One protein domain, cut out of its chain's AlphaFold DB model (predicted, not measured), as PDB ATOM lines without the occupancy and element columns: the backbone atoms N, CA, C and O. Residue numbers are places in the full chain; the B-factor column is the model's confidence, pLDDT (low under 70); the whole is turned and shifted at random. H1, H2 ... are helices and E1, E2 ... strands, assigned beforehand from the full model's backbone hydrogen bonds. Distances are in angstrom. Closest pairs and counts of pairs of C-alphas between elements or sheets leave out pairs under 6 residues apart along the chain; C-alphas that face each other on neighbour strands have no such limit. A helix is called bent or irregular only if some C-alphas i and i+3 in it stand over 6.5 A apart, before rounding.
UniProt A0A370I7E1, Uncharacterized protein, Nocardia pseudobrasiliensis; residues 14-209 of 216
ATOM      1  N   ARG A  14     -76.140  48.268  44.758       87.19
ATOM      2  CA  ARG A  14     -77.256  48.291  45.714       87.19
ATOM      3  C   ARG A  14     -77.026  47.275  46.831       87.19
ATOM      4  O   ARG A  14     -76.469  46.202  46.591       87.19
ATOM      5  N   SER A  15     -77.452  47.623  48.044       89.69
ATOM      6  CA  SER A  15     -77.340  46.771  49.230       89.69
ATOM      7  C   SER A  15     -78.364  45.633  49.219       89.69
ATOM      8  O   SER A  15     -79.423  45.743  48.597       89.69
ATOM      9  N   ALA A  16     -78.078  44.568  49.972       89.06
ATOM     10  CA  ALA A  16     -79.044  43.507  50.259       89.06
ATOM     11  C   ALA A  16     -80.365  44.062  50.821       89.06
ATOM     12  O   ALA A  16     -81.436  43.619  50.426       89.06
ATOM     13  N   GLU A  17     -80.304  45.089  51.672       91.88
ATOM     14  CA  GLU A  17     -81.485  45.783  52.196       91.88
ATOM     15  C   GLU A  17     -82.399  46.321  51.079       91.88
ATOM     16  O   GLU A  17     -83.599  46.053  51.084       91.88
ATOM     17  N   PHE A  18     -81.839  47.031  50.091       92.56
ATOM     18  CA  PHE A  18     -82.610  47.556  48.957       92.56
ATOM     19  C   PHE A  18     -83.291  46.429  48.174       92.56
ATOM     20  O   PHE A  18     -84.475  46.518  47.853       92.56
ATOM     21  N   TRP A  19     -82.548  45.360  47.881       92.06
ATOM     22  CA  TRP A  19     -83.088  44.215  47.155       92.06
ATOM     23  C   TRP A  19     -84.131  43.447  47.969       92.06
ATOM     24  O   TRP A  19     -85.081  42.932  47.389       92.06
ATOM     25  N   GLY A  20     -83.994  43.425  49.296       92.75
ATOM     26  CA  GLY A  20     -84.995  42.901  50.220       92.75
ATOM     27  C   GLY A  20     -86.301  43.672  50.116       92.75
ATOM     28  O   GLY A  20     -87.337  43.070  49.854       92.75
ATOM     29  N   TYR A  21     -86.260  45.001  50.231       95.06
ATOM     30  CA  TYR A  21     -87.465  45.827  50.094       95.06
ATOM     31  C   TYR A  21     -88.108  45.704  48.718       95.06
ATOM     32  O   TYR A  21     -89.326  45.585  48.633       95.06
ATOM     33  N   LEU A  22     -87.309  45.690  47.648       94.12
ATOM     34  CA  LEU A  22     -87.849  45.519  46.306       94.12
ATOM     35  C   LEU A  22     -88.524  44.153  46.155       94.12
ATOM     36  O   LEU A  22     -89.675  44.091  45.734       94.12
ATOM     37  N   MET A  23     -87.831  43.069  46.511       93.25
ATOM     38  CA  MET A  23     -88.372  41.726  46.335       93.25
ATOM     39  C   MET A  23     -89.590  41.517  47.234       93.25
ATOM     40  O   MET A  23     -90.661  41.206  46.742       93.25
ATOM     41  N   TRP A  24     -89.497  41.747  48.541       94.56
ATOM     42  CA  TRP A  24     -90.634  41.496  49.432       94.56
ATOM     43  C   TRP A  24     -91.778  42.494  49.252       94.56
ATOM     44  O   TRP A  24     -92.929  42.120  49.457       94.56
ATOM     45  N   GLY A  25     -91.500  43.718  48.794       94.19
ATOM     46  CA  GLY A  25     -92.535  44.666  48.383       94.19
ATOM     47  C   GLY A  25     -93.317  44.176  47.164       94.19
ATOM     48  O   GLY A  25     -94.547  44.198  47.177       94.19
ATOM     49  N   LEU A  26     -92.626  43.652  46.145       93.81
ATOM     50  CA  LEU A  26     -93.282  43.021  44.996       93.81
ATOM     51  C   LEU A  26     -94.059  41.760  45.407       93.81
ATOM     52  O   LEU A  26     -95.130  41.518  44.865       93.81
ATOM     53  N   ALA A  27     -93.560  40.993  46.381       91.94
ATOM     54  CA  ALA A  27     -94.211  39.776  46.874       91.94
ATOM     55  C   ALA A  27     -95.509  40.127  47.599       91.94
ATOM     56  O   ALA A  27     -96.559  39.545  47.345       91.94
ATOM     57  N   GLY A  28     -95.421  41.129  48.479       91.81
ATOM     58  CA  GLY A  28     -96.559  41.686  49.189       91.81
ATOM     59  C   GLY A  28     -97.611  42.197  48.214       91.81
ATOM     60  O   GLY A  28     -98.774  41.867  48.382       91.81
ATOM     61  N   LEU A  29     -97.216  42.912  47.155       92.31
ATOM     62  CA  LEU A  29     -98.149  43.376  46.126       92.31
ATOM     63  C   LEU A  29     -98.775  42.215  45.337       92.31
ATOM     64  O   LEU A  29     -99.983  42.207  45.118       92.31
ATOM     65  N   ALA A  30     -97.971  41.226  44.948       89.19
ATOM     66  CA  ALA A  30     -98.410  40.036  44.221       89.19
ATOM     67  C   ALA A  30     -99.446  39.203  44.991       89.19
ATOM     68  O   ALA A  30    -100.284  38.555  44.372       89.19
ATOM     69  N   ILE A  31     -99.390  39.233  46.325       89.69
ATOM     70  CA  ILE A  31    -100.357  38.586  47.216       89.69
ATOM     71  C   ILE A  31    -101.548  39.511  47.488       89.69
ATOM     72  O   ILE A  31    -102.694  39.105  47.346       89.69
ATOM     73  N   LEU A  32    -101.286  40.769  47.845       89.94
ATOM     74  CA  LEU A  32    -102.312  41.728  48.250       89.94
ATOM     75  C   LEU A  32    -103.293  42.039  47.118       89.94
ATOM     76  O   LEU A  32    -104.477  42.216  47.379       89.94
ATOM     77  N   VAL A  33    -102.832  42.114  45.866       88.69
ATOM     78  CA  VAL A  33    -103.705  42.448  44.731       88.69
ATOM     79  C   VAL A  33    -104.810  41.396  44.534       88.69
ATOM     80  O   VAL A  33    -105.973  41.797  44.571       88.69
ATOM     81  N   PRO A  34    -104.517  40.087  44.381       84.88
ATOM     82  CA  PRO A  34    -105.557  39.056  44.324       84.88
ATOM     83  C   PRO A  34    -106.494  39.060  45.536       84.88
ATOM     84  O   PRO A  34    -107.704  38.951  45.368       84.88
ATOM     85  N   GLU A  35    -105.947  39.241  46.742       88.62
ATOM     86  CA  GLU A  35    -106.727  39.289  47.984       88.62
ATOM     87  C   GLU A  35    -107.734  40.449  47.982       88.62
ATOM     88  O   GLU A  35    -108.915  40.255  48.261       88.62
ATOM     89  N   LEU A  36    -107.302  41.658  47.611       88.50
ATOM     90  CA  LEU A  36    -108.184  42.826  47.554       88.50
ATOM     91  C   LEU A  36    -109.214  42.717  46.427       88.50
ATOM     92  O   LEU A  36    -110.368  43.085  46.624       88.50
ATOM     93  N   VAL A  37    -108.820  42.201  45.261       86.69
ATOM     94  CA  VAL A  37    -109.739  41.967  44.135       86.69
ATOM     95  C   VAL A  37    -110.880  41.036  44.549       86.69
ATOM     96  O   VAL A  37    -112.033  41.326  44.228       86.69
ATOM     97  N   ALA A  38    -110.569  39.982  45.307       84.00
ATOM     98  CA  ALA A  38    -111.558  39.062  45.854       84.00
ATOM     99  C   ALA A  38    -112.449  39.734  46.914       84.00
ATOM    100  O   ALA A  38    -113.672  39.639  46.847       84.00
ATOM    101  N   VAL A  39    -111.856  40.471  47.864       86.06
ATOM    102  CA  VAL A  39    -112.594  41.165  48.941       86.06
ATOM    103  C   VAL A  39    -113.570  42.211  48.398       86.06
ATOM    104  O   VAL A  39    -114.675  42.348  48.918       86.06
ATOM    105  N   PHE A  40    -113.185  42.942  47.352       89.12
ATOM    106  CA  PHE A  40    -114.036  43.957  46.728       89.12
ATOM    107  C   PHE A  40    -114.948  43.400  45.625       89.12
ATOM    108  O   PHE A  40    -115.585  44.190  44.929       89.12
ATOM    109  N   ALA A  41    -115.012  42.072  45.457       81.00
ATOM    110  CA  ALA A  41    -115.815  41.396  44.435       81.00
ATOM    111  C   ALA A  41    -115.590  41.958  43.015       81.00
ATOM    112  O   ALA A  41    -116.507  42.034  42.201       81.00
ATOM    113  N   VAL A  42    -114.355  42.385  42.721       78.62
ATOM    114  CA  VAL A  42    -113.977  42.900  41.394       78.62
ATOM    115  C   VAL A  42    -113.808  41.742  40.409       78.62
ATOM    116  O   VAL A  42    -114.112  41.883  39.227       78.62
ATOM    117  N   ALA A  43    -113.333  40.597  40.899       75.44
ATOM    118  CA  ALA A  43    -113.319  39.330  40.183       75.44
ATOM    119  C   ALA A  43    -113.407  38.169  41.180       75.44
ATOM    120  O   ALA A  43    -112.877  38.266  42.290       75.44
ATOM    121  N   ASP A  44    -114.007  37.056  40.758       76.00
ATOM    122  CA  ASP A  44    -114.100  35.821  41.543       76.00
ATOM    123  C   ASP A  44    -112.751  35.093  41.552       76.00
ATOM    124  O   ASP A  44    -112.568  34.045  40.936       76.00
ATOM    125  N   TRP A  45    -111.744  35.682  42.185       80.12
ATOM    126  CA  TRP A  45    -110.454  35.034  42.392       80.12
ATOM    127  C   TRP A  45    -110.387  34.455  43.801       80.12
ATOM    128  O   TRP A  45    -110.751  35.132  44.761       80.12
ATOM    129  N   PRO A  46    -109.919  33.207  43.963       83.69
ATOM    130  CA  PRO A  46    -109.802  32.630  45.286       83.69
ATOM    131  C   PRO A  46    -108.648  33.306  46.030       83.69
ATOM    132  O   PRO A  46    -107.530  33.421  45.516       83.69
ATOM    133  N   THR A  47    -108.907  33.722  47.265       89.25
ATOM    134  CA  THR A  47    -107.865  34.172  48.195       89.25
ATOM    135  C   THR A  47    -106.913  33.023  48.535       89.25
ATOM    136  O   THR A  47    -107.230  31.845  48.324       89.25
ATOM    137  N   ILE A  48    -105.742  33.330  49.094       88.62
ATOM    138  CA  ILE A  48    -104.825  32.331  49.658       88.62
ATOM    139  C   ILE A  48    -105.551  31.507  50.716       88.62
ATOM    140  O   ILE A  48    -105.443  30.282  50.709       88.62
ATOM    141  N   SER A  49    -106.316  32.160  51.594       86.75
ATOM    142  CA  SER A  49    -107.059  31.481  52.659       86.75
ATOM    143  C   SER A  49    -108.120  30.530  52.104       86.75
ATOM    144  O   SER A  49    -108.161  29.375  52.515       86.75
ATOM    145  N   ALA A  50    -108.912  30.954  51.111       88.25
ATOM    146  CA  ALA A  50    -109.894  30.091  50.455       88.25
ATOM    147  C   ALA A  50    -109.219  28.928  49.718       88.25
ATOM    148  O   ALA A  50    -109.706  27.801  49.736       88.25
ATOM    149  N   THR A  51    -108.066  29.188  49.099       91.00
ATOM    150  CA  THR A  51    -107.286  28.173  48.386       91.00
ATOM    151  C   THR A  51    -106.741  27.107  49.336       91.00
ATOM    152  O   THR A  51    -106.859  25.916  49.049       91.00
ATOM    153  N   ILE A  52    -106.171  27.518  50.472       89.38
ATOM    154  CA  ILE A  52    -105.688  26.600  51.510       89.38
ATOM    155  C   ILE A  52    -106.861  25.844  52.132       89.38
ATOM    156  O   ILE A  52    -106.817  24.621  52.189       89.38
ATOM    157  N   GLY A  53    -107.944  26.533  52.495       88.38
ATOM    158  CA  GLY A  53    -109.136  25.895  53.049       88.38
ATOM    159  C   GLY A  53    -109.742  24.849  52.115       88.38
ATOM    160  O   GLY A  53    -110.113  23.765  52.551       88.38
ATOM    161  N   HIS A  54    -109.784  25.118  50.810       91.06
ATOM    162  CA  HIS A  54    -110.247  24.137  49.830       91.06
ATOM    163  C   HIS A  54    -109.288  22.937  49.681       91.06
ATOM    164  O   HIS A  54    -109.738  21.826  49.403       91.06
ATOM    165  N   LEU A  55    -107.976  23.109  49.893       91.12
ATOM    166  CA  LEU A  55    -107.054  21.969  49.980       91.12
ATOM    167  C   LEU A  55    -107.293  21.152  51.247       91.12
ATOM    168  O   LEU A  55    -107.303  19.928  51.175       91.12
ATOM    169  N   GLU A  56    -107.510  21.811  52.381       89.38
ATOM    170  CA  GLU A  56    -107.755  21.149  53.662       89.38
ATOM    171  C   GLU A  56    -109.053  20.343  53.652       89.38
ATOM    172  O   GLU A  56    -109.043  19.205  54.105       89.38
ATOM    173  N   THR A  57    -110.131  20.857  53.052       89.56
ATOM    174  CA  THR A  57    -111.400  20.112  52.943       89.56
ATOM    175  C   THR A  57    -111.306  18.881  52.045       89.56
ATOM    176  O   THR A  57    -112.085  17.944  52.207       89.56
ATOM    177  N   ARG A  58    -110.370  18.855  51.087       91.50
ATOM    178  CA  ARG A  58    -110.115  17.665  50.258       91.50
ATOM    179  C   ARG A  58    -109.077  16.726  50.857       91.50
ATOM    180  O   ARG A  58    -109.055  15.540  50.525       91.50
ATOM    181  N   HIS A  59    -108.187  17.261  51.680       91.00
ATOM    182  CA  HIS A  59    -107.000  16.589  52.167       91.00
ATOM    183  C   HIS A  59    -106.695  17.056  53.594       91.00
ATOM    184  O   HIS A  59    -105.847  17.923  53.795       91.00
ATOM    185  N   ASP A  60    -107.322  16.430  54.593       87.00
ATOM    186  CA  ASP A  60    -107.201  16.823  56.009       87.00
ATOM    187  C   ASP A  60    -105.744  16.949  56.504       87.00
ATOM    188  O   ASP A  60    -105.423  17.757  57.377       87.00
ATOM    189  N   TRP A  61    -104.818  16.179  55.921       89.19
ATOM    190  CA  TRP A  61    -103.388  16.231  56.247       89.19
ATOM    191  C   TRP A  61    -102.704  17.546  55.841       89.19
ATOM    192  O   TRP A  61    -101.660  17.879  56.406       89.19
ATOM    193  N   VAL A  62    -103.271  18.315  54.904       90.06
ATOM    194  CA  VAL A  62    -102.733  19.620  54.480       90.06
ATOM    195  C   VAL A  62    -102.678  20.581  55.659       90.06
ATOM    196  O   VAL A  62    -101.673  21.272  55.827       90.06
ATOM    197  N   ARG A  63    -103.679  20.545  56.544       87.94
ATOM    198  CA  ARG A  63    -103.713  21.370  57.755       87.94
ATOM    199  C   ARG A  63    -102.489  21.135  58.641       87.94
ATOM    200  O   ARG A  63    -101.884  22.083  59.142       87.94
ATOM    201  N   LEU A  64    -102.075  19.874  58.802       90.62
ATOM    202  CA  LEU A  64    -100.877  19.529  59.577       90.62
ATOM    203  C   LEU A  64     -99.614  20.114  58.940       90.62
ATOM    204  O   LEU A  64     -98.736  20.596  59.657       90.62
ATOM    205  N   ILE A  65     -99.531  20.119  57.607       92.38
ATOM    206  CA  ILE A  65     -98.400  20.712  56.887       92.38
ATOM    207  C   ILE A  65     -98.385  22.228  57.030       92.38
ATOM    208  O   ILE A  65     -97.319  22.784  57.287       92.38
ATOM    209  N   VAL A  66     -99.531  22.898  56.897       90.38
ATOM    210  CA  VAL A  66     -99.627  24.354  57.070       90.38
ATOM    211  C   VAL A  66     -99.132  24.740  58.462       90.38
ATOM    212  O   VAL A  66     -98.205  25.540  58.581       90.38
ATOM    213  N   VAL A  67     -99.654  24.100  59.514       91.38
ATOM    214  CA  VAL A  67     -99.217  24.347  60.898       91.38
ATOM    215  C   VAL A  67     -97.728  24.043  61.076       91.38
ATOM    216  O   VAL A  67     -97.002  24.853  61.653       91.38
ATOM    217  N   PHE A  68     -97.240  22.920  60.543       94.12
ATOM    218  CA  PHE A  68     -95.822  22.566  60.599       94.12
ATOM    219  C   PHE A  68     -94.934  23.640  59.953       94.12
ATOM    220  O   PHE A  68     -93.963  24.086  60.566       94.12
ATOM    221  N   VAL A  69     -95.281  24.103  58.749       92.19
ATOM    222  CA  VAL A  69     -94.542  25.155  58.037       92.19
ATOM    223  C   VAL A  69     -94.550  26.454  58.840       92.19
ATOM    224  O   VAL A  69     -93.493  27.063  58.999       92.19
ATOM    225  N   ILE A  70     -95.694  26.857  59.400       91.50
ATOM    226  CA  ILE A  70     -95.807  28.056  60.244       91.50
ATOM    227  C   ILE A  70     -94.872  27.960  61.457       91.50
ATOM    228  O   ILE A  70     -94.109  28.892  61.718       91.50
ATOM    229  N   VAL A  71     -94.878  26.827  62.169       92.69
ATOM    230  CA  VAL A  71     -94.023  26.606  63.348       92.69
ATOM    231  C   VAL A  71     -92.542  26.640  62.972       92.69
ATOM    232  O   VAL A  71     -91.750  27.299  63.649       92.69
ATOM    233  N   VAL A  72     -92.155  25.988  61.874       90.75
ATOM    234  CA  VAL A  72     -90.769  25.997  61.385       90.75
ATOM    235  C   VAL A  72     -90.334  27.410  60.988       90.75
ATOM    236  O   VAL A  72     -89.241  27.843  61.358       90.75
ATOM    237  N   LEU A  73     -91.181  28.158  60.277       90.12
ATOM    238  CA  LEU A  73     -90.900  29.546  59.913       90.12
ATOM    239  C   LEU A  73     -90.733  30.425  61.154       90.12
ATOM    240  O   LEU A  73     -89.763  31.176  61.222       90.12
ATOM    241  N   ALA A  74     -91.613  30.296  62.151       88.81
ATOM    242  CA  ALA A  74     -91.509  31.025  63.414       88.81
ATOM    243  C   ALA A  74     -90.211  30.686  64.166       88.81
ATOM    244  O   ALA A  74     -89.499  31.589  64.611       88.81
ATOM    245  N   TYR A  75     -89.854  29.399  64.233       89.12
ATOM    246  CA  TYR A  75     -88.613  28.931  64.852       89.12
ATOM    247  C   TYR A  75     -87.369  29.567  64.209       89.12
ATOM    248  O   TYR A  75     -86.488  30.064  64.911       89.12
ATOM    249  N   TYR A  76     -87.309  29.625  62.873       86.00
ATOM    250  CA  TYR A  76     -86.187  30.245  62.159       86.00
ATOM    251  C   TYR A  76     -86.260  31.777  62.073       86.00
ATOM    252  O   TYR A  76     -85.231  32.410  61.820       86.00
ATOM    253  N   ALA A  77     -87.429  32.386  62.289       88.19
ATOM    254  CA  ALA A  77     -87.608  33.835  62.270       88.19
ATOM    255  C   ALA A  77     -86.940  34.514  63.471       88.19
ATOM    256  O   ALA A  77     -86.261  35.526  63.297       88.19
ATOM    257  N   VAL A  78     -87.080  33.947  64.677       88.69
ATOM    258  CA  VAL A  78     -86.605  34.579  65.922       88.69
ATOM    259  C   VAL A  78     -85.100  34.894  65.882       88.69
ATOM    260  O   VAL A  78     -84.739  36.058  66.082       88.69
ATOM    261  N   PRO A  79     -84.197  33.949  65.540       86.06
ATOM    262  CA  PRO A  79     -82.770  34.257  65.452       86.06
ATOM    263  C   PRO A  79     -82.428  35.247  64.333       86.06
ATOM    264  O   PRO A  79     -81.430  35.958  64.436       86.06
ATOM    265  N   GLN A  80     -83.220  35.285  63.255       86.50
ATOM    266  CA  GLN A  80     -83.001  36.201  62.131       86.50
ATOM    267  C   GLN A  80     -83.428  37.635  62.446       86.50
ATOM    268  O   GLN A  80     -82.814  38.560  61.923       86.50
ATOM    269  N   LEU A  81     -84.444  37.812  63.293       88.44
ATOM    270  CA  LEU A  81     -84.906  39.118  63.764       88.44
ATOM    271  C   LEU A  81     -84.015  39.684  64.880       88.44
ATOM    272  O   LEU A  81     -83.855  40.896  64.970       88.44
ATOM    273  N   ALA A  82     -83.432  38.820  65.717       86.12
ATOM    274  CA  ALA A  82     -82.627  39.237  66.869       86.12
ATOM    275  C   ALA A  82     -81.163  39.584  66.535       86.12
ATOM    276  O   ALA A  82     -80.512  40.298  67.295       86.12
ATOM    277  N   LYS A  83     -80.616  39.046  65.440       84.81
ATOM    278  CA  LYS A  83     -79.206  39.226  65.051       84.81
ATOM    279  C   LYS A  83     -79.040  40.345  64.028       84.81
ATOM    280  O   LYS A  83     -79.977  40.672  63.304       84.81
ATOM    281  N   ASP A  84     -77.822  40.882  63.921       82.94
ATOM    282  CA  ASP A  84     -77.505  41.882  62.899       82.94
ATOM    283  C   ASP A  84     -77.774  41.309  61.492       82.94
ATOM    284  O   ASP A  84     -77.174  40.290  61.109       82.94
ATOM    285  N   PRO A  85     -78.671  41.940  60.706       82.69
ATOM    286  CA  PRO A  85     -79.042  41.444  59.395       82.69
ATOM    287  C   PRO A  85     -77.903  41.515  58.366       82.69
ATOM    288  O   PRO A  85     -78.029  40.896  57.312       82.69
ATOM    289  N   GLN A  86     -76.803  42.223  58.646       82.56
ATOM    290  CA  GLN A  86     -75.679  42.399  57.719       82.56
ATOM    291  C   GLN A  86     -74.607  41.315  57.832       82.56
ATOM    292  O   GLN A  86     -73.766  41.212  56.939       82.56
ATOM    293  N   THR A  87     -74.633  40.496  58.884       83.69
ATOM    294  CA  THR A  87     -73.589  39.496  59.133       83.69
ATOM    295  C   THR A  87     -74.102  38.067  58.942       83.69
ATOM    296  O   THR A  87     -75.195  37.741  59.439       83.69
ATOM    297  N   PRO A  88     -73.327  37.192  58.266       84.75
ATOM    298  CA  PRO A  88     -73.491  35.747  58.373       84.75
ATOM    299  C   PRO A  88     -73.432  35.308  59.835       84.75
ATOM    300  O   PRO A  88     -72.772  35.935  60.664       84.75
ATOM    301  N   CYS A  89     -74.133  34.231  60.176       82.88
ATOM    302  CA  CYS A  89     -74.124  33.729  61.545       82.88
ATOM    303  C   CYS A  89     -74.369  32.224  61.598       82.88
ATOM    304  O   CYS A  89     -74.882  31.628  60.656       82.88
ATOM    305  N   VAL A  90     -74.050  31.613  62.736       84.75
ATOM    306  CA  VAL A  90     -74.433  30.228  63.024       84.75
ATOM    307  C   VAL A  90     -75.718  30.234  63.849       84.75
ATOM    308  O   VAL A  90     -75.835  30.957  64.844       84.75
ATOM    309  N   VAL A  91     -76.702  29.443  63.429       82.75
ATOM    310  CA  VAL A  91     -77.980  29.242  64.123       82.75
ATOM    311  C   VAL A  91     -78.111  27.752  64.416       82.75
ATOM    312  O   VAL A  91     -78.188  26.949  63.493       82.75
ATOM    313  N   HIS A  92     -78.082  27.375  65.699       82.44
ATOM    314  CA  HIS A  92     -78.189  25.978  66.154       82.44
ATOM    315  C   HIS A  92     -77.239  25.006  65.424       82.44
ATOM    316  O   HIS A  92     -77.647  23.957  64.935       82.44
ATOM    317  N   GLY A  93     -75.962  25.383  65.302       82.94
ATOM    318  CA  GLY A  93     -74.943  24.566  64.630       82.94
ATOM    319  C   GLY A  93     -75.039  24.540  63.099       82.94
ATOM    320  O   GLY A  93     -74.257  23.846  62.455       82.94
ATOM    321  N   ARG A  94     -75.963  25.295  62.492       86.25
ATOM    322  CA  ARG A  94     -76.085  25.444  61.036       86.25
ATOM    323  C   ARG A  94     -75.592  26.810  60.583       86.25
ATOM    324  O   ARG A  94     -75.884  27.819  61.227       86.25
ATOM    325  N   GLN A  95     -74.853  26.846  59.478       89.75
ATOM    326  CA  GLN A  95     -74.366  28.098  58.912       89.75
ATOM    327  C   GLN A  95     -75.484  28.814  58.149       89.75
ATOM    328  O   GLN A  95     -76.242  28.194  57.401       89.75
ATOM    329  N   VAL A  96     -75.580  30.126  58.354       88.88
ATOM    330  CA  VAL A  96     -76.567  31.002  57.726       88.88
ATOM    331  C   VAL A  96     -75.844  32.162  57.051       88.88
ATOM    332  O   VAL A  96     -75.012  32.829  57.672       88.88
ATOM    333  N   THR A  97     -76.181  32.421  55.790       89.94
ATOM    334  CA  THR A  97     -75.632  33.531  55.004       89.94
ATOM    335  C   THR A  97     -76.030  34.888  55.591       89.94
ATOM    336  O   THR A  97     -76.949  34.993  56.410       89.94
ATOM    337  N   ALA A  98     -75.383  35.969  55.147       86.62
ATOM    338  CA  ALA A  98     -75.778  37.327  55.534       86.62
ATOM    339  C   ALA A  98     -77.246  37.634  55.172       86.62
ATOM    340  O   ALA A  98     -77.938  38.365  55.874       86.62
ATOM    341  N   ASN A  99     -77.746  37.005  54.109       89.69
ATOM    342  CA  ASN A  99     -79.122  37.122  53.645       89.69
ATOM    343  C   ASN A  99     -80.112  36.217  54.402       89.69
ATOM    344  O   ASN A  99     -81.306  36.270  54.114       89.69
ATOM    345  N   GLY A 100     -79.663  35.429  55.385       88.81
ATOM    346  CA  GLY A 100     -80.538  34.638  56.256       88.81
ATOM    347  C   GLY A 100     -80.849  33.225  55.764       88.81
ATOM    348  O   GLY A 100     -81.743  32.590  56.321       88.81
ATOM    349  N   ARG A 101     -80.146  32.718  54.742       91.25
ATOM    350  CA  ARG A 101     -80.385  31.375  54.185       91.25
ATOM    351  C   ARG A 101     -79.416  30.352  54.745       91.25
ATOM    352  O   ARG A 101     -78.251  30.659  54.965       91.25
ATOM    353  N   LEU A 102     -79.897  29.129  54.950       90.44
ATOM    354  CA  LEU A 102     -79.047  28.007  55.336       90.44
ATOM    355  C   LEU A 102     -78.102  27.638  54.190       90.44
ATOM    356  O   LEU A 102     -78.502  27.629  53.025       90.44
ATOM    357  N   THR A 103     -76.859  27.318  54.534       90.19
ATOM    358  CA  THR A 103     -75.861  26.823  53.585       90.19
ATOM    359  C   THR A 103     -74.926  25.815  54.250       90.19
ATOM    360  O   THR A 103     -74.770  25.815  55.475       90.19
ATOM    361  N   ALA A 104     -74.320  24.937  53.450       88.62
ATOM    362  CA  ALA A 104     -73.327  23.979  53.929       88.62
ATOM    363  C   ALA A 104     -72.007  24.670  54.309       88.62
ATOM    364  O   ALA A 104     -71.419  24.340  55.339       88.62
ATOM    365  N   ASN A 105     -71.573  25.650  53.508       87.50
ATOM    366  CA  ASN A 105     -70.341  26.399  53.722       87.50
ATOM    367  C   ASN A 105     -70.494  27.843  53.224       87.50
ATOM    368  O   ASN A 105     -70.590  28.082  52.023       87.50
ATOM    369  N   VAL A 106     -70.476  28.817  54.139       85.44
ATOM    370  CA  VAL A 106     -70.619  30.247  53.808       85.44
ATOM    371  C   VAL A 106     -69.474  30.757  52.929       85.44
ATOM    372  O   VAL A 106     -69.704  31.641  52.107       85.44
ATOM    373  N   ALA A 107     -68.265  30.197  53.054       84.62
ATOM    374  CA  ALA A 107     -67.098  30.643  52.289       84.62
ATOM    375  C   ALA A 107     -67.193  30.319  50.786       84.62
ATOM    376  O   ALA A 107     -66.536  30.964  49.974       84.62
ATOM    377  N   GLU A 108     -68.019  29.338  50.413       86.06
ATOM    378  CA  GLU A 108     -68.197  28.889  49.026       86.06
ATOM    379  C   GLU A 108     -69.377  29.571  48.320       86.06
ATOM    380  O   GLU A 108     -69.553  29.408  47.111       86.06
ATOM    381  N   VAL A 109     -70.201  30.335  49.048       84.38
ATOM    382  CA  VAL A 109     -71.427  30.911  48.489       84.38
ATOM    383  C   VAL A 109     -71.108  32.027  47.495       84.38
ATOM    384  O   VAL A 109     -70.655  33.113  47.853       84.38
ATOM    385  N   GLY A 110     -71.420  31.773  46.224       83.12
ATOM    386  CA  GLY A 110     -71.330  32.744  45.143       83.12
ATOM    387  C   GLY A 110     -72.622  33.545  44.983       83.12
ATOM    388  O   GLY A 110     -73.702  32.981  44.776       83.12
ATOM    389  N   TYR A 111     -72.517  34.873  45.003       80.94
ATOM    390  CA  TYR A 111     -73.657  35.763  44.790       80.94
ATOM    391  C   TYR A 111     -73.968  35.942  43.304       80.94
ATOM    392  O   TYR A 111     -73.119  36.342  42.508       80.94
ATOM    393  N   GLN A 112     -75.210  35.647  42.931       76.12
ATOM    394  CA  GLN A 112     -75.694  35.727  41.556       76.12
ATOM    395  C   GLN A 112     -76.242  37.123  41.228       76.12
ATOM    396  O   GLN A 112     -76.715  37.865  42.090       76.12
ATOM    397  N   GLY A 113     -76.224  37.482  39.942       74.31
ATOM    398  CA  GLY A 113     -76.792  38.744  39.473       74.31
ATOM    399  C   GLY A 113     -78.319  38.788  39.621       74.31
ATOM    400  O   GLY A 113     -79.023  37.935  39.088       74.31
ATOM    401  N   MET A 114     -78.845  39.836  40.270       80.06
ATOM    402  CA  MET A 114     -80.289  39.997  40.532       80.06
ATOM    403  C   MET A 114     -81.156  40.023  39.266       80.06
ATOM    404  O   MET A 114     -82.296  39.574  39.285       80.06
ATOM    405  N   GLY A 115     -80.634  40.581  38.169       83.31
ATOM    406  CA  GLY A 115     -81.434  40.884  36.980       83.31
ATOM    407  C   GLY A 115     -82.120  39.657  36.380       83.31
ATOM    408  O   GLY A 115     -83.317  39.710  36.124       83.31
ATOM    409  N   GLY A 116     -81.386  38.554  36.209       87.31
ATOM    410  CA  GLY A 116     -81.948  37.327  35.635       87.31
ATOM    411  C   GLY A 116     -83.007  36.699  36.538       87.31
ATOM    412  O   GLY A 116     -84.070  36.311  36.064       87.31
ATOM    413  N   TYR A 117     -82.751  36.673  37.847       90.62
ATOM    414  CA  TYR A 117     -83.698  36.121  38.809       90.62
ATOM    415  C   TYR A 117     -84.976  36.965  38.920       90.62
ATOM    416  O   TYR A 117     -86.066  36.407  38.941       90.62
ATOM    417  N   LEU A 118     -84.870  38.300  38.934       91.19
ATOM    418  CA  LEU A 118     -86.041  39.182  38.976       91.19
ATOM    419  C   LEU A 118     -86.908  39.014  37.721       91.19
ATOM    420  O   LEU A 118     -88.123  38.891  37.837       91.19
ATOM    421  N   VAL A 119     -86.293  38.968  36.534       93.06
ATOM    422  CA  VAL A 119     -87.014  38.726  35.272       93.06
ATOM    423  C   VAL A 119     -87.720  37.374  35.312       93.06
ATOM    424  O   VAL A 119     -88.898  37.296  34.979       93.06
ATOM    425  N   PHE A 120     -87.034  36.328  35.780       93.69
ATOM    426  CA  PHE A 120     -87.633  35.008  35.952       93.69
ATOM    427  C   PHE A 120     -88.810  35.027  36.937       93.69
ATOM    428  O   PHE A 120     -89.873  34.498  36.622       93.69
ATOM    429  N   ALA A 121     -88.659  35.669  38.098       93.12
ATOM    430  CA  ALA A 121     -89.708  35.746  39.111       93.12
ATOM    431  C   ALA A 121     -90.945  36.506  38.615       93.12
ATOM    432  O   ALA A 121     -92.070  36.056  38.835       93.12
ATOM    433  N   LEU A 122     -90.742  37.618  37.901       94.25
ATOM    434  CA  LEU A 122     -91.825  38.386  37.289       94.25
ATOM    435  C   LEU A 122     -92.509  37.608  36.161       94.25
ATOM    436  O   LEU A 122     -93.734  37.608  36.090       94.25
ATOM    437  N   ALA A 123     -91.746  36.914  35.312       95.31
ATOM    438  CA  ALA A 123     -92.302  36.080  34.249       95.31
ATOM    439  C   ALA A 123     -93.124  34.909  34.815       95.31
ATOM    440  O   ALA A 123     -94.228  34.651  34.343       95.31
ATOM    441  N   ALA A 124     -92.623  34.241  35.859       95.31
ATOM    442  CA  ALA A 124     -93.338  33.165  36.537       95.31
ATOM    443  C   ALA A 124     -94.632  33.672  37.193       95.31
ATOM    444  O   ALA A 124     -95.677  33.037  37.067       95.31
ATOM    445  N   PHE A 125     -94.588  34.838  37.845       93.56
ATOM    446  CA  PHE A 125     -95.782  35.461  38.414       93.56
ATOM    447  C   PHE A 125     -96.804  35.845  37.333       93.56
ATOM    448  O   PHE A 125     -97.975  35.495  37.456       93.56
ATOM    449  N   ALA A 126     -96.366  36.489  36.246       94.56
ATOM    450  CA  ALA A 126     -97.235  36.838  35.122       94.56
ATOM    451  C   ALA A 126     -97.893  35.595  34.503       94.56
ATOM    452  O   ALA A 126     -99.091  35.610  34.226       94.56
ATOM    453  N   PHE A 127     -97.140  34.500  34.355       95.44
ATOM    454  CA  PHE A 127     -97.693  33.211  33.943       95.44
ATOM    455  C   PHE A 127     -98.769  32.718  34.918       95.44
ATOM    456  O   PHE A 127     -99.854  32.353  34.475       95.44
ATOM    457  N   GLY A 128     -98.509  32.754  36.230       92.31
ATOM    458  CA  GLY A 128     -99.490  32.369  37.249       92.31
ATOM    459  C   GLY A 128    -100.786  33.181  37.167       92.31
ATOM    460  O   GLY A 128    -101.867  32.605  37.237       92.31
ATOM    461  N   VAL A 129    -100.690  34.497  36.951       91.25
ATOM    462  CA  VAL A 129    -101.853  35.389  36.789       91.25
ATOM    463  C   VAL A 129    -102.645  35.055  35.524       91.25
ATOM    464  O   VAL A 129    -103.863  34.896  35.589       91.25
ATOM    465  N   VAL A 130    -101.972  34.912  34.377       92.94
ATOM    466  CA  VAL A 130    -102.627  34.558  33.104       92.94
ATOM    467  C   VAL A 130    -103.285  33.184  33.198       92.94
ATOM    468  O   VAL A 130    -104.420  33.015  32.757       92.94
ATOM    469  N   PHE A 131    -102.608  32.213  33.812       93.12
ATOM    470  CA  PHE A 131    -103.158  30.882  34.040       93.12
ATOM    471  C   PHE A 131    -104.386  30.934  34.953       93.12
ATOM    472  O   PHE A 131    -105.399  30.313  34.644       93.12
ATOM    473  N   ALA A 132    -104.327  31.699  36.047       90.19
ATOM    474  CA  ALA A 132    -105.451  31.841  36.963       90.19
ATOM    475  C   ALA A 132    -106.671  32.488  36.296       90.19
ATOM    476  O   ALA A 132    -107.783  31.975  36.429       90.19
ATOM    477  N   ALA A 133    -106.456  33.550  35.516       89.06
ATOM    478  CA  ALA A 133    -107.506  34.186  34.730       89.06
ATOM    479  C   ALA A 133    -108.098  33.226  33.682       89.06
ATOM    480  O   ALA A 133    -109.317  33.129  33.555       89.06
ATOM    481  N   GLY A 134    -107.250  32.477  32.971       90.56
ATOM    482  CA  GLY A 134    -107.680  31.491  31.979       90.56
ATOM    483  C   GLY A 134    -108.477  30.336  32.588       90.56
ATOM    484  O   GLY A 134    -109.515  29.963  32.050       90.56
ATOM    485  N   ALA A 135    -108.040  29.809  33.733       90.38
ATOM    486  CA  ALA A 135    -108.754  28.754  34.448       90.38
ATOM    487  C   ALA A 135    -110.158  29.211  34.871       90.38
ATOM    488  O   ALA A 135    -111.121  28.478  34.660       90.38
ATOM    489  N   ARG A 136    -110.285  30.440  35.395       87.00
ATOM    490  CA  ARG A 136    -111.577  31.023  35.795       87.00
ATOM    491  C   ARG A 136    -112.492  31.355  34.618       87.00
ATOM    492  O   ARG A 136    -113.703  31.267  34.758       87.00
ATOM    493  N   ALA A 137    -111.930  31.702  33.461       88.56
ATOM    494  CA  ALA A 137    -112.713  31.919  32.245       88.56
ATOM    495  C   ALA A 137    -113.344  30.623  31.700       88.56
ATOM    496  O   ALA A 137    -114.344  30.688  30.990       88.56
ATOM    497  N   VAL A 138    -112.757  29.460  32.010       91.25
ATOM    498  CA  VAL A 138    -113.286  28.141  31.623       91.25
ATOM    499  C   VAL A 138    -114.249  27.594  32.675       91.25
ATOM    500  O   VAL A 138    -115.305  27.077  32.321       91.25
ATOM    501  N   ASP A 139    -113.883  27.699  33.951       88.50
ATOM    502  CA  ASP A 139    -114.684  27.250  35.089       88.50
ATOM    503  C   ASP A 139    -114.595  28.285  36.214       88.50
ATOM    504  O   ASP A 139    -113.550  28.449  36.860       88.50
ATOM    505  N   SER A 140    -115.710  28.978  36.445       84.38
ATOM    506  CA  SER A 140    -115.808  30.041  37.438       84.38
ATOM    507  C   SER A 140    -115.569  29.548  38.858       84.38
ATOM    508  O   SER A 140    -115.154  30.360  39.671       84.38
ATOM    509  N   ASP A 141    -115.747  28.258  39.156       85.00
ATOM    510  CA  ASP A 141    -115.544  27.690  40.496       85.00
ATOM    511  C   ASP A 141    -114.151  27.060  40.668       85.00
ATOM    512  O   ASP A 141    -113.808  26.512  41.722       85.00
ATOM    513  N   SER A 142    -113.292  27.168  39.650       88.50
ATOM    514  CA  SER A 142    -111.990  26.514  39.651       88.50
ATOM    515  C   SER A 142    -111.016  27.107  40.673       88.50
ATOM    516  O   SER A 142    -110.721  28.308  40.704       88.50
ATOM    517  N   TYR A 143    -110.407  26.225  41.467       92.06
ATOM    518  CA  TYR A 143    -109.289  26.551  42.359       92.06
ATOM    519  C   TYR A 143    -107.913  26.322  41.720       92.06
ATOM    520  O   TYR A 143    -106.902  26.721  42.295       92.06
ATOM    521  N   ALA A 144    -107.851  25.736  40.515       91.88
ATOM    522  CA  ALA A 144    -106.581  25.428  39.851       91.88
ATOM    523  C   ALA A 144    -105.721  26.685  39.636       91.88
ATOM    524  O   ALA A 144    -104.507  26.651  39.834       91.88
ATOM    525  N   GLY A 145    -106.363  27.807  39.300       90.62
ATOM    526  CA  GLY A 145    -105.707  29.105  39.172       90.62
ATOM    527  C   GLY A 145    -105.021  29.566  40.457       90.62
ATOM    528  O   GLY A 145    -103.846  29.928  40.429       90.62
ATOM    529  N   GLY A 146    -105.727  29.479  41.590       91.31
ATOM    530  CA  GLY A 146    -105.182  29.810  42.909       91.31
ATOM    531  C   GLY A 146    -104.007  28.907  43.287       91.31
ATOM    532  O   GLY A 146    -102.961  29.398  43.707       91.31
ATOM    533  N   TYR A 147    -104.125  27.596  43.051       93.62
ATOM    534  CA  TYR A 147    -103.040  26.643  43.313       93.62
ATOM    535  C   TYR A 147    -101.760  26.979  42.556       93.62
ATOM    536  O   TYR A 147    -100.679  26.988  43.144       93.62
ATOM    537  N   VAL A 148    -101.877  27.272  41.260       93.94
ATOM    538  CA  VAL A 148    -100.720  27.599  40.424       93.94
ATOM    539  C   VAL A 148    -100.138  28.953  40.814       93.94
ATOM    540  O   VAL A 148     -98.927  29.050  41.008       93.94
ATOM    541  N   LEU A 149    -100.972  29.980  40.984       92.19
ATOM    542  CA  LEU A 149    -100.518  31.325  41.332       92.19
ATOM    543  C   LEU A 149     -99.759  31.341  42.666       92.19
ATOM    544  O   LEU A 149     -98.596  31.749  42.719       92.19
ATOM    545  N   TYR A 150    -100.389  30.856  43.737       93.00
ATOM    546  CA  TYR A 150     -99.789  30.880  45.070       93.00
ATOM    547  C   TYR A 150     -98.660  29.855  45.213       93.00
ATOM    548  O   TYR A 150     -97.653  30.139  45.866       93.00
ATOM    549  N   GLY A 151     -98.766  28.705  44.538       93.75
ATOM    550  CA  GLY A 151     -97.692  27.718  44.455       93.75
ATOM    551  C   GLY A 151     -96.436  28.280  43.789       93.75
ATOM    552  O   GLY A 151     -95.337  28.112  44.315       93.75
ATOM    553  N   ILE A 152     -96.579  29.020  42.683       95.38
ATOM    554  CA  ILE A 152     -95.456  29.698  42.021       95.38
ATOM    555  C   ILE A 152     -94.826  30.741  42.943       95.38
ATOM    556  O   ILE A 152     -93.600  30.797  43.029       95.38
ATOM    557  N   ILE A 153     -95.626  31.545  43.650       92.75
ATOM    558  CA  ILE A 153     -95.096  32.531  44.604       92.75
ATOM    559  C   ILE A 153     -94.279  31.819  45.691       92.75
ATOM    560  O   ILE A 153     -93.113  32.156  45.901       92.75
ATOM    561  N   ALA A 154     -94.837  30.783  46.325       93.19
ATOM    562  CA  ALA A 154     -94.147  30.015  47.359       93.19
ATOM    563  C   ALA A 154     -92.844  29.383  46.836       93.19
ATOM    564  O   ALA A 154     -91.779  29.532  47.443       93.19
ATOM    565  N   VAL A 155     -92.896  28.723  45.677       95.31
ATOM    566  CA  VAL A 155     -91.732  28.053  45.092       95.31
ATOM    567  C   VAL A 155     -90.672  29.059  44.680       95.31
ATOM    568  O   VAL A 155     -89.524  28.952  45.105       95.31
ATOM    569  N   VAL A 156     -91.032  30.041  43.860       94.75
ATOM    570  CA  VAL A 156     -90.047  30.924  43.242       94.75
ATOM    571  C   VAL A 156     -89.458  31.879  44.266       94.75
ATOM    572  O   VAL A 156     -88.251  32.068  44.228       94.75
ATOM    573  N   TRP A 157     -90.243  32.431  45.195       92.75
ATOM    574  CA  TRP A 157     -89.811  33.543  46.054       92.75
ATOM    575  C   TRP A 157     -89.275  33.077  47.410       92.75
ATOM    576  O   TRP A 157     -88.439  33.761  48.003       92.75
ATOM    577  N   VAL A 158     -89.713  31.909  47.894       91.69
ATOM    578  CA  VAL A 158     -89.336  31.385  49.218       91.69
ATOM    579  C   VAL A 158     -88.429  30.158  49.100       91.69
ATOM    580  O   VAL A 158     -87.328  30.138  49.664       91.69
ATOM    581  N   ILE A 159     -88.858  29.142  48.346       93.69
ATOM    582  CA  ILE A 159     -88.175  27.837  48.308       93.69
ATOM    583  C   ILE A 159     -86.915  27.898  47.443       93.69
ATOM    584  O   ILE A 159     -85.827  27.563  47.911       93.69
ATOM    585  N   LEU A 160     -87.033  28.361  46.199       94.25
ATOM    586  CA  LEU A 160     -85.956  28.339  45.211       94.25
ATOM    587  C   LEU A 160     -84.689  29.081  45.684       94.25
ATOM    588  O   LEU A 160     -83.610  28.498  45.583       94.25
ATOM    589  N   PRO A 161     -84.757  30.293  46.276       93.00
ATOM    590  CA  PRO A 161     -83.585  30.961  46.841       93.00
ATOM    591  C   PRO A 161     -82.876  30.138  47.913       93.00
ATOM    592  O   PRO A 161     -81.648  30.111  47.967       93.00
ATOM    593  N   SER A 162     -83.655  29.472  48.766       92.12
ATOM    594  CA  SER A 162     -83.144  28.646  49.863       92.12
ATOM    595  C   SER A 162     -82.481  27.374  49.332       92.12
ATOM    596  O   SER A 162     -81.405  27.004  49.791       92.12
ATOM    597  N   VAL A 163     -83.075  26.750  48.310       93.12
ATOM    598  CA  VAL A 163     -82.518  25.573  47.626       93.12
ATOM    599  C   VAL A 163     -81.208  25.916  46.914       93.12
ATOM    600  O   VAL A 163     -80.230  25.184  47.053       93.12
ATOM    601  N   LEU A 164     -81.156  27.047  46.200       92.62
ATOM    602  CA  LEU A 164     -79.937  27.515  45.535       92.62
ATOM    603  C   LEU A 164     -78.792  27.740  46.535       92.62
ATOM    604  O   LEU A 164     -77.666  27.303  46.284       92.62
ATOM    605  N   ALA A 165     -79.086  28.352  47.683       91.25
ATOM    606  CA  ALA A 165     -78.087  28.618  48.716       91.25
ATOM    607  C   ALA A 165     -77.593  27.334  49.406       91.25
ATOM    608  O   ALA A 165     -76.396  27.200  49.673       91.25
ATOM    609  N   MET A 166     -78.499  26.386  49.671       91.81
ATOM    610  CA  MET A 166     -78.187  25.157  50.403       91.81
ATOM    611  C   MET A 166     -77.447  24.124  49.549       91.81
ATOM    612  O   MET A 166     -76.467  23.546  50.011       91.81
ATOM    613  N   PHE A 167     -77.912  23.876  48.321       93.06
ATOM    614  CA  PHE A 167     -77.440  22.747  47.507       93.06
ATOM    615  C   PHE A 167     -76.485  23.146  46.384       93.06
ATOM    616  O   PHE A 167     -75.704  22.316  45.931       93.06
ATOM    617  N   PHE A 168     -76.535  24.399  45.929       90.69
ATOM    618  CA  PHE A 168     -75.739  24.860  44.788       90.69
ATOM    619  C   PHE A 168     -74.693  25.912  45.167       90.69
ATOM    620  O   PHE A 168     -74.013  26.412  44.273       90.69
ATOM    621  N   ALA A 169     -74.593  26.279  46.452       89.31
ATOM    622  CA  ALA A 169     -73.764  27.386  46.937       89.31
ATOM    623  C   ALA A 169     -73.976  28.682  46.125       89.31
ATOM    624  O   ALA A 169     -73.055  29.462  45.891       89.31
ATOM    625  N   ARG A 170     -75.208  28.911  45.648       89.62
ATOM    626  CA  ARG A 170     -75.584  30.090  44.860       89.62
ATOM    627  C   ARG A 170     -76.596  30.905  45.625       89.62
ATOM    628  O   ARG A 170     -77.679  30.423  45.934       89.62
ATOM    629  N   GLU A 171     -76.285  32.167  45.864       89.19
ATOM    630  CA  GLU A 171     -77.184  33.042  46.597       89.19
ATOM    631  C   GLU A 171     -77.711  34.179  45.731       89.19
ATOM    632  O   GLU A 171     -76.972  34.890  45.049       89.19
ATOM    633  N   VAL A 172     -79.027  34.360  45.782       90.50
ATOM    634  CA  VAL A 172     -79.683  35.541  45.233       90.50
ATOM    635  C   VAL A 172     -79.458  36.744  46.159       90.50
ATOM    636  O   VAL A 172     -79.442  36.595  47.384       90.50
ATOM    637  N   PRO A 173     -79.311  37.957  45.610       87.50
ATOM    638  CA  PRO A 173     -78.779  39.103  46.346       87.50
ATOM    639  C   PRO A 173     -79.810  39.838  47.217       87.50
ATOM    640  O   PRO A 173     -79.519  40.925  47.712       87.50
ATOM    641  N   PHE A 174     -81.002  39.270  47.420       90.88
ATOM    642  CA  PHE A 174     -81.980  39.763  48.391       90.88
ATOM    643  C   PHE A 174     -82.017  38.855  49.632       90.88
ATOM    644  O   PHE A 174     -81.841  37.642  49.500       90.88
ATOM    645  N   PRO A 175     -82.258  39.407  50.828       92.94
ATOM    646  CA  PRO A 175     -82.414  38.656  52.067       92.94
ATOM    647  C   PRO A 175     -83.756  37.916  52.161       92.94
ATOM    648  O   PRO A 175     -84.686  38.173  51.398       92.94
ATOM    649  N   THR A 176     -83.884  37.009  53.130       93.56
ATOM    650  CA  THR A 176     -85.176  36.437  53.549       93.56
ATOM    651  C   THR A 176     -86.142  37.525  54.042       93.56
ATOM    652  O   THR A 176     -85.735  38.653  54.351       93.56
ATOM    653  N   LEU A 177     -87.434  37.193  54.160       93.38
ATOM    654  CA  LEU A 177     -88.446  38.122  54.677       93.38
ATOM    655  C   LEU A 177     -88.079  38.611  56.084       93.38
ATOM    656  O   LEU A 177     -88.103  39.807  56.350       93.38
ATOM    657  N   PHE A 178     -87.651  37.704  56.965       92.69
ATOM    658  CA  PHE A 178     -87.299  38.042  58.347       92.69
ATOM    659  C   PHE A 178     -86.074  38.956  58.437       92.69
ATOM    660  O   PHE A 178     -86.083  39.921  59.194       92.69
ATOM    661  N   ARG A 179     -85.047  38.728  57.610       91.88
ATOM    662  CA  ARG A 179     -83.895  39.640  57.521       91.88
ATOM    663  C   ARG A 179     -84.299  41.007  56.963       91.88
ATOM    664  O   ARG A 179     -83.817  42.025  57.448       91.88
ATOM    665  N   THR A 180     -85.217  41.047  55.999       94.38
ATOM    666  CA  THR A 180     -85.804  42.300  55.482       94.38
ATOM    667  C   THR A 180     -86.558  43.061  56.571       94.38
ATOM    668  O   THR A 180     -86.394  44.271  56.698       94.38
ATOM    669  N   LEU A 181     -87.329  42.357  57.402       94.25
ATOM    670  CA  LEU A 181     -88.010  42.947  58.555       94.25
ATOM    671  C   LEU A 181     -87.031  43.446  59.618       94.25
ATOM    672  O   LEU A 181     -87.273  44.496  60.201       94.25
ATOM    673  N   ALA A 182     -85.906  42.761  59.832       92.88
ATOM    674  CA  ALA A 182     -84.849  43.246  60.717       92.88
ATOM    675  C   ALA A 182     -84.217  44.548  60.188       92.88
ATOM    676  O   ALA A 182     -84.049  45.500  60.950       92.88
ATOM    677  N   TYR A 183     -83.939  44.642  58.877       93.12
ATOM    678  CA  TYR A 183     -83.515  45.904  58.253       93.12
ATOM    679  C   TYR A 183     -84.548  47.018  58.465       93.12
ATOM    680  O   TYR A 183     -84.186  48.120  58.888       93.12
ATOM    681  N   LEU A 184     -85.828  46.705  58.242       93.50
ATOM    682  CA  LEU A 184     -86.927  47.645  58.432       93.50
ATOM    683  C   LEU A 184     -87.034  48.095  59.891       93.50
ATOM    684  O   LEU A 184     -87.206  49.281  60.144       93.50
ATOM    685  N   GLY A 185     -86.862  47.180  60.845       92.19
ATOM    686  CA  GLY A 185     -86.904  47.458  62.279       92.19
ATOM    687  C   GLY A 185     -85.839  48.457  62.725       92.19
ATOM    688  O   GLY A 185     -86.129  49.320  63.553       92.19
ATOM    689  N   ARG A 186     -84.641  48.418  62.119       91.56
ATOM    690  CA  ARG A 186     -83.585  49.411  62.391       91.56
ATOM    691  C   ARG A 186     -83.928  50.812  61.878       91.56
ATOM    692  O   ARG A 186     -83.450  51.786  62.449       91.56
ATOM    693  N   ARG A 187     -84.700  50.929  60.788       92.00
ATOM    694  CA  ARG A 187     -85.039  52.228  60.168       92.00
ATOM    695  C   ARG A 187     -86.368  52.806  60.641       92.00
ATOM    696  O   ARG A 187     -86.488  54.011  60.820       92.00
ATOM    697  N   ALA A 188     -87.373  51.953  60.786       93.50
ATOM    698  CA  ALA A 188     -88.755  52.301  61.070       93.50
ATOM    699  C   ALA A 188     -89.387  51.194  61.926       93.50
ATOM    700  O   ALA A 188     -90.182  50.384  61.446       93.50
ATOM    701  N   HIS A 189     -89.031  51.168  63.213       92.31
ATOM    702  CA  HIS A 189     -89.482  50.145  64.161       92.31
ATOM    703  C   HIS A 189     -91.012  49.982  64.190       92.31
ATOM    704  O   HIS A 189     -91.517  48.865  64.230       92.31
ATOM    705  N   TRP A 190     -91.761  51.088  64.132       95.75
ATOM    706  CA  TRP A 190     -93.227  51.056  64.116       95.75
ATOM    707  C   TRP A 190     -93.775  50.327  62.881       95.75
ATOM    708  O   TRP A 190     -94.687  49.515  63.002       95.75
ATOM    709  N   LEU A 191     -93.185  50.561  61.706       94.50
ATOM    710  CA  LEU A 191     -93.628  49.941  60.463       94.50
ATOM    711  C   LEU A 191     -93.293  48.447  60.460       94.50
ATOM    712  O   LEU A 191     -94.129  47.634  60.081       94.50
ATOM    713  N   ALA A 192     -92.109  48.076  60.956       92.88
ATOM    714  CA  ALA A 192     -91.753  46.674  61.156       92.88
ATOM    715  C   ALA A 192     -92.722  45.965  62.117       92.88
ATOM    716  O   ALA A 192     -93.141  44.846  61.828       92.88
ATOM    717  N   ALA A 193     -93.126  46.623  63.210       93.69
ATOM    718  CA  ALA A 193     -94.098  46.078  64.157       93.69
ATOM    719  C   ALA A 193     -95.482  45.875  63.521       93.69
ATOM    720  O   ALA A 193     -96.083  44.823  63.714       93.69
ATOM    721  N   VAL A 194     -95.962  46.833  62.717       96.06
ATOM    722  CA  VAL A 194     -97.233  46.703  61.980       96.06
ATOM    723  C   VAL A 194     -97.177  45.535  60.998       96.06
ATOM    724  O   VAL A 194     -98.067  44.690  61.006       96.06
ATOM    725  N   VAL A 195     -96.123  45.444  60.180       93.69
ATOM    726  CA  VAL A 195     -95.984  44.345  59.212       93.69
ATOM    727  C   VAL A 195     -95.897  42.996  59.929       93.69
ATOM    728  O   VAL A 195     -96.548  42.040  59.515       93.69
ATOM    729  N   LEU A 196     -95.143  42.914  61.028       93.75
ATOM    730  CA  LEU A 196     -95.049  41.696  61.827       93.75
ATOM    731  C   LEU A 196     -96.401  41.315  62.446       93.75
ATOM    732  O   LEU A 196     -96.766  40.145  62.406       93.75
ATOM    733  N   ALA A 197     -97.163  42.283  62.961       94.38
ATOM    734  CA  ALA A 197     -98.501  42.043  63.494       94.38
ATOM    735  C   ALA A 197     -99.451  41.501  62.417       94.38
ATOM    736  O   ALA A 197    -100.135  40.509  62.653       94.38
ATOM    737  N   LEU A 198     -99.445  42.090  61.214       92.81
ATOM    738  CA  LEU A 198    -100.245  41.608  60.082       92.81
ATOM    739  C   LEU A 198     -99.850  40.188  59.659       92.81
ATOM    740  O   LEU A 198    -100.724  39.363  59.403       92.81
ATOM    741  N   LEU A 199     -98.551  39.874  59.637       92.31
ATOM    742  CA  LEU A 199     -98.076  38.515  59.372       92.31
ATOM    743  C   LEU A 199     -98.545  37.536  60.451       92.31
ATOM    744  O   LEU A 199     -99.021  36.461  60.119       92.31
ATOM    745  N   VAL A 200     -98.456  37.895  61.733       92.12
ATOM    746  CA  VAL A 200     -98.938  37.037  62.828       92.12
ATOM    747  C   VAL A 200    -100.443  36.800  62.718       92.12
ATOM    748  O   VAL A 200    -100.877  35.657  62.836       92.12
ATOM    749  N   ILE A 201    -101.231  37.840  62.429       91.44
ATOM    750  CA  ILE A 201    -102.676  37.712  62.193       91.44
ATOM    751  C   ILE A 201    -102.944  36.751  61.031       91.44
ATOM    752  O   ILE A 201    -103.773  35.855  61.172       91.44
ATOM    753  N   LEU A 202    -102.215  36.885  59.919       88.56
ATOM    754  CA  LEU A 202    -102.323  35.977  58.778       88.56
ATOM    755  C   LEU A 202    -101.999  34.526  59.171       88.56
ATOM    756  O   LEU A 202    -102.747  33.620  58.821       88.56
ATOM    757  N   LEU A 203    -100.918  34.290  59.917       89.88
ATOM    758  CA  LEU A 203    -100.521  32.940  60.340       89.88
ATOM    759  C   LEU A 203    -101.546  32.310  61.291       89.88
ATOM    760  O   LEU A 203    -101.862  31.135  61.145       89.88
ATOM    761  N   ILE A 204    -102.086  33.085  62.238       89.38
ATOM    762  CA  ILE A 204    -103.166  32.634  63.126       89.38
ATOM    763  C   ILE A 204    -104.399  32.290  62.291       89.38
ATOM    764  O   ILE A 204    -104.969  31.216  62.460       89.38
ATOM    765  N   HIS A 205    -104.774  33.166  61.359       86.38
ATOM    766  CA  HIS A 205    -105.909  32.928  60.479       86.38
ATOM    767  C   HIS A 205    -105.748  31.628  59.688       86.38
ATOM    768  O   HIS A 205    -106.688  30.850  59.639       86.38
ATOM    769  N   LEU A 206    -104.559  31.358  59.137       86.62
ATOM    770  CA  LEU A 206    -104.271  30.123  58.402       86.62
ATOM    771  C   LEU A 206    -104.249  28.880  59.302       86.62
ATOM    772  O   LEU A 206    -104.770  27.844  58.916       86.62
ATOM    773  N   ALA A 207    -103.665  28.961  60.499       85.38
ATOM    774  CA  ALA A 207    -103.553  27.812  61.403       85.38
ATOM    775  C   ALA A 207    -104.907  27.349  61.970       85.38
ATOM    776  O   ALA A 207    -105.078  26.171  62.298       85.38
ATOM    777  N   PHE A 208    -105.847  28.284  62.110       81.31
ATOM    778  CA  PHE A 208    -107.189  28.038  62.628       81.31
ATOM    779  C   PHE A 208    -108.265  28.097  61.543       81.31
ATOM    780  O   PHE A 208    -109.435  28.208  61.891       81.31
ATOM    781  N   TYR A 209    -107.906  28.046  60.257       74.12
ATOM    782  CA  TYR A 209    -108.899  27.986  59.188       74.12
ATOM    783  C   TYR A 209    -109.438  26.550  59.012       74.12
ATOM    784  O   TYR A 209    -108.669  25.601  59.155       74.12
TER     785      TYR A 209
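Overview. This is residues 14 to 209 of the 216 residues of an uncharacterized protein of Nocardia pseudobrasiliensis (UniProt A0A370I7E1). Two groups of three helices, H1, H4 and H5a side by side and H3, H6 and H7, are joined by H2 at one end and by H6 on H1 towards the other. The small strand hairpin E1-E2, antiparallel, sits at the end away from H2. The printed part has 196 residues, mostly helix, in the order H1 H2 H3 E1 E2 H4 H5 H6 H7; it is compact, with radius of gyration of the C-alphas 17.4 A and spans of 51 by 35 by 33 A.

Along the chain. H1, residues 16 to 39, begins at C-alpha 16 (-79.044, 43.507, 50.259) and is 33.7 A long. H2 is 48 to 58, H3 61 to 82, 32.8 A, E1 89 to 91, E2 94 to 96 and H4 114 to 138, 36.2 A. H5, 144 to 167, was assigned as one helix by its hydrogen bonds but is bent, C-alphas 157 and 160 being 6.5 A apart; its arms are H5a, 144 to 157, and H5b, 160 to 167. H6 is 177 to 187; H7, 189 to 207, ends at C-alpha 207 (-103.553, 27.812, 61.403).

Arrangement. H4 and H5a, a helical hairpin, touch at Ala 132 and Gly 145, closest C-alphas 3.5 A. H1 touches H6 with residues 17 to 24 alone, closest C-alphas Gly 20 and Thr 180, 5.4 A. H3 and H7 touch at a shallow tilt of 19 degrees, opposite ways, closest C-alphas Val 67 and Ala 207, 5.6 A. Between E1 and E2, N 91 and O 94 are 2.9 A apart, within hydrogen-bond range. Each O i to N i+4 pair is within range but for H1, 19 of 20, and H3, 16 of 18.

Size, cuts and confidence. The printed part has no cut. The link from E2 to H4, 17 residues, is long. No printed residue is under 70.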